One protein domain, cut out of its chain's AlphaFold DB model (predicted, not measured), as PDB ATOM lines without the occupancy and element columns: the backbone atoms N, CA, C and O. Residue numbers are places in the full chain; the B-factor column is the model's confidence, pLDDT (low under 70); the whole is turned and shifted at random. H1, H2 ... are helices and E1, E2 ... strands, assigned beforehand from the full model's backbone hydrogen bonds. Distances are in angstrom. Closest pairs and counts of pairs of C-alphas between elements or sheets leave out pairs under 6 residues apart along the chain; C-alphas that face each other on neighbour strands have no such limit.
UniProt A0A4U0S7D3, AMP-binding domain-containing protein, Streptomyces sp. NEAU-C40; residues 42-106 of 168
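Overview. This is residues 42 to 106 of the 168 residues of the protein "AMP-binding domain-containing protein" of Streptomyces sp. NEAU-C40 (UniProt A0A4U0S7D3). A small two-stranded hairpin, E1 and E2, makes one end of an elongated model, and two helices, H1 and H2, cross each other at a steep angle beyond it. The long stretch of residues 71 to 90 leaves the end of H1 and folds back as a wide loop past H2, on the side away from H1. The printed part has 65 residues, with two named strands and then two named helices, in the order E1, E2, H1, H2; the sheet E1 - E2 is antiparallel. The class is mixed, helices and strands, though under half of the residues are in named elements. The whole is only just loose, close to compact, with a radius of gyration of the C-alphas of 13.1 A and spans of 40 by 24 by 17 A.

Arrangement. E1, residues 42 to 45, and E2, residues 56 to 58, form an antiparallel hairpin at 160 degrees, with N 43 and O 57 at 2.9 A and N 57 and O 44 at 2.9 A, within hydrogen-bond range. H1, residues 59 to 70, follows E2 through a tight link; the closest C-alphas of E1 and H1, those of Ala 43 and Tyr 59, are 5.0 A apart. H2, residues 91 to 103, touches H1 at a steep tilt of 62 degrees, the same way, closest at the C-alphas of Ala 70 and Gln 99, 4.9 A. E2 and H2 are apart. Every O i to N i+4 pair is within hydrogen-bond range in H1, and 6 of 9 are in H2.

Along the chain. E1 begins at C-alpha 42, (-11.296, -14.745, 3.954), and spans 7.5 A; E2 spans 6.9 A. H1 measures 16.3 A from first to last C-alpha, and H2 19.5 A, ending at C-alpha 103, (-22.433, -1.872, -14.368).

Size, cuts and confidence. The two C-alphas farthest apart, those of Ala 52 and Asp 106, are 41.3 A apart. The printed part has no cut. The link from H1 to H2 is long, 20 residues. Confidence is under 70 at residue 100 and residues 103 to 106.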
ATOM      1  N   LEU A  42     -12.064 -15.889   4.443       96.19
ATOM      2  CA  LEU A  42     -11.296 -14.745   3.954       96.19
ATOM      3  C   LEU A  42     -11.175 -14.790   2.427       96.19
ATOM      4  O   LEU A  42     -10.705 -15.778   1.863       96.19
ATOM      5  N   ALA A  43     -11.594 -13.701   1.788       93.69
ATOM      6  CA  ALA A  43     -11.582 -13.523   0.340       93.69
ATOM      7  C   ALA A  43     -10.520 -12.514  -0.109       93.69
ATOM      8  O   ALA A  43      -9.939 -12.664  -1.180       93.69
ATOM      9  N   LEU A  44     -10.267 -11.486   0.708       92.44
ATOM     10  CA  LEU A  44      -9.333 -10.413   0.389       92.44
ATOM     11  C   LEU A  44      -8.592  -9.956   1.645       92.44
ATOM     12  O   LEU A  44      -9.189  -9.786   2.708       92.44
ATOM     13  N   VAL A  45      -7.289  -9.733   1.507       91.81
ATOM     14  CA  VAL A  45      -6.412  -9.206   2.557       91.81
ATOM     15  C   VAL A  45      -5.584  -8.088   1.943       91.81
ATOM     16  O   VAL A  45      -5.004  -8.267   0.875       91.81
ATOM     17  N   ASP A  46      -5.545  -6.933   2.601       88.19
ATOM     18  CA  ASP A  46      -4.787  -5.782   2.120       88.19
ATOM     19  C   ASP A  46      -3.278  -6.053   2.210       88.19
ATOM     20  O   ASP A  46      -2.766  -6.515   3.234       88.19
ATOM     21  N   GLY A  47      -2.559  -5.755   1.130       85.12
ATOM     22  CA  GLY A  47      -1.142  -6.076   0.946       85.12
ATOM     23  C   GLY A  47      -0.185  -5.093   1.623       85.12
ATOM     24  O   GLY A  47       0.839  -4.743   1.045       85.12
ATOM     25  N   VAL A  48      -0.507  -4.601   2.822       84.38
ATOM     26  CA  VAL A  48       0.336  -3.616   3.521       84.38
ATOM     27  C   VAL A  48       1.496  -4.274   4.280       84.38
ATOM     28  O   VAL A  48       1.412  -5.425   4.730       84.38
ATOM     29  N   ARG A  49       2.604  -3.522   4.404       83.25
ATOM     30  CA  ARG A  49       3.865  -3.990   5.008       83.25
ATOM     31  C   ARG A  49       3.681  -4.438   6.454       83.25
ATOM     32  O   ARG A  49       4.198  -5.488   6.816       83.25
ATOM     33  N   ASP A  50       2.970  -3.645   7.251       85.62
ATOM     34  CA  ASP A  50       2.652  -3.980   8.637       85.62
ATOM     35  C   ASP A  50       1.468  -4.963   8.685       85.62
ATOM     36  O   ASP A  50       0.363  -4.590   8.280       85.62
ATOM     37  N   PRO A  51       1.657  -6.205   9.175       86.00
ATOM     38  CA  PRO A  51       0.579  -7.178   9.302       86.00
ATOM     39  C   PRO A  51      -0.577  -6.707  10.189       86.00
ATOM     40  O   PRO A  51      -1.722  -7.040   9.891       86.00
ATOM     41  N   ALA A  52      -0.304  -5.926  11.240       88.00
ATOM     42  CA  ALA A  52      -1.331  -5.454  12.169       88.00
ATOM     43  C   ALA A  52      -2.247  -4.389  11.542       88.00
ATOM     44  O   ALA A  52      -3.391  -4.224  11.960       88.00
ATOM     45  N   ALA A  53      -1.766  -3.698  10.507       86.00
ATOM     46  CA  ALA A  53      -2.524  -2.695   9.768       86.00
ATOM     47  C   ALA A  53      -3.341  -3.279   8.598       86.00
ATOM     48  O   ALA A  53      -4.027  -2.534   7.890       86.00
ATOM     49  N   ARG A  54      -3.261  -4.595   8.346       89.94
ATOM     50  CA  ARG A  54      -3.954  -5.229   7.219       89.94
ATOM     51  C   ARG A  54      -5.452  -5.249   7.456       89.94
ATOM     52  O   ARG A  54      -5.944  -5.821   8.423       89.94
ATOM     53  N   ARG A  55      -6.189  -4.675   6.510       91.75
ATOM     54  CA  ARG A  55      -7.635  -4.870   6.429       91.75
ATOM     55  C   ARG A  55      -7.919  -6.221   5.782       91.75
ATOM     56  O   ARG A  55      -7.208  -6.644   4.871       91.75
ATOM     57  N   THR A  56      -8.961  -6.889   6.252       93.56
ATOM     58  CA  THR A  56      -9.386  -8.195   5.750       93.56
ATOM     59  C   THR A  56     -10.873  -8.182   5.470       93.56
ATOM     60  O   THR A  56     -11.635  -7.563   6.211       93.56
ATOM     61  N   TRP A  57     -11.282  -8.910   4.438       95.88
ATOM     62  CA  TRP A  57     -12.680  -9.098   4.084       95.88
ATOM     63  C   TRP A  57     -12.967 -10.582   3.924       95.88
ATOM     64  O   TRP A  57     -12.268 -11.293   3.192       95.88
ATOM     65  N   THR A  58     -14.026 -11.042   4.577       97.69
ATOM     66  CA  THR A  58     -14.658 -12.321   4.247       97.69
ATOM     67  C   THR A  58     -15.401 -12.221   2.911       97.69
ATOM     68  O   THR A  58     -15.616 -11.117   2.399       97.69
ATOM     69  N   TYR A  59     -15.815 -13.343   2.317       96.56
ATOM     70  CA  TYR A  59     -16.567 -13.304   1.057       96.56
ATOM     71  C   TYR A  59     -17.859 -12.487   1.162       96.56
ATOM     72  O   TYR A  59     -18.167 -11.737   0.232       96.56
ATOM     73  N   VAL A  60     -18.592 -12.578   2.280       96.38
ATOM     74  CA  VAL A  60     -19.811 -11.776   2.469       96.38
ATOM     75  C   VAL A  60     -19.488 -10.282   2.563       96.38
ATOM     76  O   VAL A  60     -20.090  -9.472   1.860       96.38
ATOM     77  N   GLN A  61     -18.455  -9.911   3.325       95.69
ATOM     78  CA  GLN A  61     -18.028  -8.516   3.463       95.69
ATOM     79  C   GLN A  61     -17.503  -7.939   2.144       95.69
ATOM     80  O   GLN A  61     -17.742  -6.770   1.830       95.69
ATOM     81  N   PHE A  62     -16.790  -8.752   1.363       94.56
ATOM     82  CA  PHE A  62     -16.266  -8.356   0.065       94.56
ATOM     83  C   PHE A  62     -17.391  -8.137  -0.952       94.56
ATOM     84  O   PHE A  62     -17.406  -7.107  -1.632       94.56
ATOM     85  N   LEU A  63     -18.369  -9.048  -1.010       93.88
ATOM     86  CA  LEU A  63     -19.559  -8.890  -1.846       93.88
ATOM     87  C   LEU A  63     -20.311  -7.600  -1.498       93.88
ATOM     88  O   LEU A  63     -20.612  -6.808  -2.390       93.88
ATOM     89  N   GLU A  64     -20.562  -7.352  -0.214       92.31
ATOM     90  CA  GLU A  64     -21.235  -6.132   0.226       92.31
ATOM     91  C   GLU A  64     -20.464  -4.860  -0.139       92.31
ATOM     92  O   GLU A  64     -21.069  -3.858  -0.528       92.31
ATOM     93  N   ALA A  65     -19.135  -4.867   0.000       90.00
ATOM     94  CA  ALA A  65     -18.295  -3.730  -0.359       90.00
ATOM     95  C   ALA A  65     -18.368  -3.436  -1.865       90.00
ATOM     96  O   ALA A  65     -18.594  -2.287  -2.251       90.00
ATOM     97  N   ALA A  66     -18.263  -4.471  -2.704       89.12
ATOM     98  CA  ALA A  66     -18.394  -4.344  -4.153       89.12
ATOM     99  C   ALA A  66     -19.795  -3.853  -4.564       89.12
ATOM    100  O   ALA A  66     -19.921  -2.953  -5.394       89.12
ATOM    101  N   GLU A  67     -20.852  -4.381  -3.940       88.69
ATOM    102  CA  GLU A  67     -22.236  -3.956  -4.171       88.69
ATOM    103  C   GLU A  67     -22.484  -2.504  -3.754       88.69
ATOM    104  O   GLU A  67     -23.124  -1.742  -4.486       88.69
ATOM    105  N   ARG A  68     -21.973  -2.101  -2.582       86.69
ATOM    106  CA  ARG A  68     -22.036  -0.714  -2.098       86.69
ATOM    107  C   ARG A  68     -21.379   0.235  -3.087       86.69
ATOM    108  O   ARG A  68     -21.987   1.244  -3.442       86.69
ATOM    109  N   ALA A  69     -20.183  -0.106  -3.556       82.81
ATOM    110  CA  ALA A  69     -19.474   0.701  -4.533       82.81
ATOM    111  C   ALA A  69     -20.257   0.769  -5.862       82.81
ATOM    112  O   ALA A  69     -20.433   1.846  -6.435       82.81
ATOM    113  N   ALA A  70     -20.826  -0.351  -6.323       82.62
ATOM    114  CA  ALA A  70     -21.499  -0.434  -7.622       82.62
ATOM    115  C   ALA A  70     -22.731   0.465  -7.708       82.62
ATOM    116  O   ALA A  70     -22.991   1.053  -8.758       82.62
ATOM    117  N   ARG A  71     -23.442   0.655  -6.589       81.69
ATOM    118  CA  ARG A  71     -24.607   1.551  -6.507       81.69
ATOM    119  C   ARG A  71     -24.294   3.013  -6.837       81.69
ATOM    120  O   ARG A  71     -25.209   3.751  -7.195       81.69
ATOM    121  N   ALA A  72     -23.036   3.442  -6.743       79.75
ATOM    122  CA  ALA A  72     -22.648   4.805  -7.094       79.75
ATOM    123  C   ALA A  72     -22.512   5.030  -8.613       79.75
ATOM    124  O   ALA A  72     -22.665   6.162  -9.067       79.75
ATOM    125  N   LEU A  73     -22.260   3.982  -9.411       76.50
ATOM    126  CA  LEU A  73     -21.945   4.124 -10.841       76.50
ATOM    127  C   LEU A  73     -23.112   4.625 -11.703       76.50
ATOM    128  O   LEU A  73     -22.881   5.550 -12.485       76.50
ATOM    129  N   PRO A  74     -24.359   4.132 -11.546       77.81
ATOM    130  CA  PRO A  74     -25.484   4.594 -12.362       77.81
ATOM    131  C   PRO A  74     -25.799   6.086 -12.204       77.81
ATOM    132  O   PRO A  74     -26.462   6.672 -13.051       77.81
ATOM    133  N   ARG A  75     -25.312   6.732 -11.134       79.19
ATOM    134  CA  ARG A  75     -25.475   8.182 -10.935       79.19
ATOM    135  C   ARG A  75     -24.621   9.016 -11.891       79.19
ATOM    136  O   ARG A  75     -24.844  10.219 -11.999       79.19
ATOM    137  N   ARG A  76     -23.613   8.418 -12.535       75.12
ATOM    138  CA  ARG A  76     -22.622   9.150 -13.337       75.12
ATOM    139  C   ARG A  76     -22.306   8.525 -14.692       75.12
ATOM    140  O   ARG A  76     -21.806   9.241 -15.559       75.12
ATOM    141  N   PHE A  77     -22.595   7.240 -14.870       77.00
ATOM    142  CA  PHE A  77     -22.237   6.476 -16.059       77.00
ATOM    143  C   PHE A  77     -23.416   5.650 -16.555       77.00
ATOM    144  O   PHE A  77     -24.234   5.178 -15.762       77.00
ATOM    145  N   VAL A  78     -23.462   5.448 -17.866       75.69
ATOM    146  CA  VAL A  78     -24.420   4.552 -18.518       75.69
ATOM    147  C   VAL A  78     -23.728   3.252 -18.938       75.69
ATOM    148  O   VAL A  78     -22.512   3.244 -19.161       75.69
ATOM    149  N   PRO A  79     -24.459   2.130 -19.055       77.06
ATOM    150  CA  PRO A  79     -23.903   0.911 -19.631       77.06
ATOM    151  C   PRO A  79     -23.258   1.189 -20.996       77.06
ATOM    152  O   PRO A  79     -23.851   1.839 -21.850       77.06
ATOM    153  N   GLY A  80     -22.027   0.709 -21.187       75.81
ATOM    154  CA  GLY A  80     -21.222   0.982 -22.384       75.81
ATOM    155  C   GLY A  80     -20.137   2.042 -22.183       75.81
ATOM    156  O   GLY A  80     -19.143   2.021 -22.915       75.81
ATOM    157  N   ASP A  81     -20.248   2.888 -21.154       74.31
ATOM    158  CA  ASP A  81     -19.179   3.816 -20.785       74.31
ATOM    159  C   ASP A  81     -17.901   3.057 -20.396       74.31
ATOM    160  O   ASP A  81     -17.918   2.041 -19.694       74.31
ATOM    161  N   ARG A  82     -16.756   3.570 -20.857       74.94
ATOM    162  CA  ARG A  82     -15.431   3.046 -20.509       74.94
ATOM    163  C   ARG A  82     -14.923   3.774 -19.268       74.94
ATOM    164  O   ARG A  82     -14.807   4.999 -19.277       74.94
ATOM    165  N   ILE A  83     -14.610   3.021 -18.217       73.38
ATOM    166  CA  ILE A  83     -14.126   3.556 -16.939       73.38
ATOM    167  C   ILE A  83     -12.679   3.111 -16.737       73.38
ATOM    168  O   ILE A  83     -12.397   1.917 -16.641       73.38
ATOM    169  N   ALA A  84     -11.764   4.073 -16.634       76.12
ATOM    170  CA  ALA A  84     -10.394   3.818 -16.205       76.12
ATOM    171  C   ALA A  84     -10.297   3.947 -14.678       76.12
ATOM    172  O   ALA A  84     -10.781   4.925 -14.109       76.12
ATOM    173  N   ILE A  85      -9.665   2.970 -14.022       71.31
ATOM    174  CA  ILE A  85      -9.310   3.028 -12.598       71.31
ATOM    175  C   ILE A  85      -7.790   3.038 -12.503       71.31
ATOM    176  O   ILE A  85      -7.127   2.158 -13.047       71.31
ATOM    177  N   TRP A  86      -7.255   4.018 -11.780       75.31
ATOM    178  CA  TRP A  86      -5.852   4.076 -11.397       75.31
ATOM    179  C   TRP A  86      -5.771   4.152  -9.876       75.31
ATOM    180  O   TRP A  86      -6.225   5.129  -9.280       75.31
ATOM    181  N   ALA A  87      -5.230   3.113  -9.251       72.81
ATOM    182  CA  ALA A  87      -5.056   3.018  -7.808       72.81
ATOM    183  C   ALA A  87      -3.825   2.147  -7.502       72.81
ATOM    184  O   ALA A  87      -3.426   1.359  -8.361       72.81
ATOM    185  N   PRO A  88      -3.200   2.295  -6.320       75.94
ATOM    186  CA  PRO A  88      -2.138   1.390  -5.884       75.94
ATOM    187  C   PRO A  88      -2.658  -0.049  -5.756       75.94
ATOM    188  O   PRO A  88      -3.859  -0.234  -5.531       75.94
ATOM    189  N   ASP A  89      -1.759  -1.040  -5.836       77.50
ATOM    190  CA  ASP A  89      -2.046  -2.467  -5.597       77.50
ATOM    191  C   ASP A  89      -2.573  -2.670  -4.170       77.50
ATOM    192  O   ASP A  89      -1.835  -2.901  -3.214       77.50
ATOM    193  N   SER A  90      -3.879  -2.495  -4.021       80.50
ATOM    194  CA  SER A  90      -4.581  -2.383  -2.749       80.50
ATOM    195  C   SER A  90      -5.924  -3.085  -2.842       80.50
ATOM    196  O   SER A  90      -6.495  -3.244  -3.927       80.50
ATOM    197  N   ALA A  91      -6.468  -3.465  -1.690       82.06
ATOM    198  CA  ALA A  91      -7.804  -4.047  -1.633       82.06
ATOM    199  C   ALA A  91      -8.878  -3.130  -2.256       82.06
ATOM    200  O   ALA A  91      -9.815  -3.612  -2.894       82.06
ATOM    201  N   ASP A  92      -8.708  -1.812  -2.138       80.94
ATOM    202  CA  ASP A  92      -9.629  -0.823  -2.704       80.94
ATOM    203  C   ASP A  92      -9.642  -0.860  -4.243       80.94
ATOM    204  O   ASP A  92     -10.710  -0.752  -4.850       80.94
ATOM    205  N   TRP A  93      -8.490  -1.101  -4.886       82.88
ATOM    206  CA  TRP A  93      -8.426  -1.333  -6.335       82.88
ATOM    207  C   TRP A  93      -9.206  -2.588  -6.739       82.88
ATOM    208  O   TRP A  93      -9.985  -2.545  -7.691       82.88
ATOM    209  N   VAL A  94      -9.055  -3.689  -5.991       84.31
ATOM    210  CA  VAL A  94      -9.759  -4.954  -6.273       84.31
ATOM    211  C   VAL A  94     -11.272  -4.763  -6.161       84.31
ATOM    212  O   VAL A  94     -12.016  -5.164  -7.055       84.31
ATOM    213  N   ILE A  95     -11.737  -4.103  -5.096       84.12
ATOM    214  CA  ILE A  95     -13.159  -3.785  -4.902       84.12
ATOM    215  C   ILE A  95     -13.678  -2.928  -6.064       84.12
ATOM    216  O   ILE A  95     -14.740  -3.229  -6.612       84.12
ATOM    217  N   ALA A  96     -12.921  -1.914  -6.487       78.25
ATOM    218  CA  ALA A  96     -13.298  -1.044  -7.598       78.25
ATOM    219  C   ALA A  96     -13.294  -1.773  -8.960       78.25
ATOM    220  O   ALA A  96     -14.139  -1.503  -9.815       78.25
ATOM    221  N   ALA A  97     -12.398  -2.737  -9.173       78.44
ATOM    222  CA  ALA A  97     -12.391  -3.568 -10.375       78.44
ATOM    223  C   ALA A  97     -13.616  -4.500 -10.422       78.44
ATOM    224  O   ALA A  97     -14.321  -4.553 -11.433       78.44
ATOM    225  N   VAL A  98     -13.933  -5.177  -9.310       79.31
ATOM    226  CA  VAL A  98     -15.130  -6.031  -9.205       79.31
ATOM    227  C   VAL A  98     -16.408  -5.209  -9.356       79.31
ATOM    228  O   VAL A  98     -17.344  -5.642 -10.025       79.31
ATOM    229  N   GLN A  99     -16.439  -3.998  -8.803       75.69
ATOM    230  CA  GLN A  99     -17.526  -3.041  -8.975       75.69
ATOM    231  C   GLN A  99     -17.827  -2.755 -10.455       75.69
ATOM    232  O   GLN A  99     -18.995  -2.691 -10.826       75.69
ATOM    233  N   GLN A 100     -16.830  -2.604 -11.331       65.25
ATOM    234  CA  GLN A 100     -17.104  -2.349 -12.753       65.25
ATOM    235  C   GLN A 100     -17.868  -3.496 -13.427       65.25
ATOM    236  O   GLN A 100     -18.702  -3.255 -14.306       65.25
ATOM    237  N   ALA A 101     -17.635  -4.738 -12.991       70.81
ATOM    238  CA  ALA A 101     -18.354  -5.901 -13.506       70.81
ATOM    239  C   ALA A 101     -19.866  -5.840 -13.212       70.81
ATOM    240  O   ALA A 101     -20.647  -6.521 -13.874       70.81
ATOM    241  N   TRP A 102     -20.300  -4.999 -12.265       70.88
ATOM    242  CA  TRP A 102     -21.714  -4.783 -11.958       70.88
ATOM    243  C   TRP A 102     -22.446  -3.890 -12.954       70.88
ATOM    244  O   TRP A 102     -23.621  -4.122 -13.224       70.88
ATOM    245  N   THR A 103     -21.785  -2.868 -13.492       58.66
ATOM    246  CA  THR A 103     -22.433  -1.872 -14.368       58.66
ATOM    247  C   THR A 103     -22.524  -2.342 -15.817       58.66
ATOM    248  O   THR A 103     -23.299  -1.801 -16.600       58.66
ATOM    249  N   ARG A 104     -21.757  -3.372 -16.188       56.41
ATOM    250  CA  ARG A 104     -21.564  -3.783 -17.585       56.41
ATOM    251  C   ARG A 104     -22.528  -4.854 -18.102       56.41
ATOM    252  O   ARG A 104     -22.326  -5.361 -19.201       56.41
ATOM    253  N   MET A 105     -23.552  -5.230 -17.345       52.75
ATOM    254  CA  MET A 105     -24.326  -6.426 -17.683       52.75
ATOM    255  C   MET A 105     -25.534  -6.165 -18.590       52.75
ATOM    256  O   MET A 105     -26.667  -6.114 -18.124       52.75
ATOM    257  N   ASP A 106     -25.226  -6.102 -19.893       38.41
ATOM    258  CA  ASP A 106     -25.974  -6.778 -20.977       38.41
ATOM    259  C   ASP A 106     -25.172  -7.955 -21.586       38.41
ATOM    260  O   ASP A 106     -25.798  -8.899 -22.044       38.41
TER     261      ASP A 106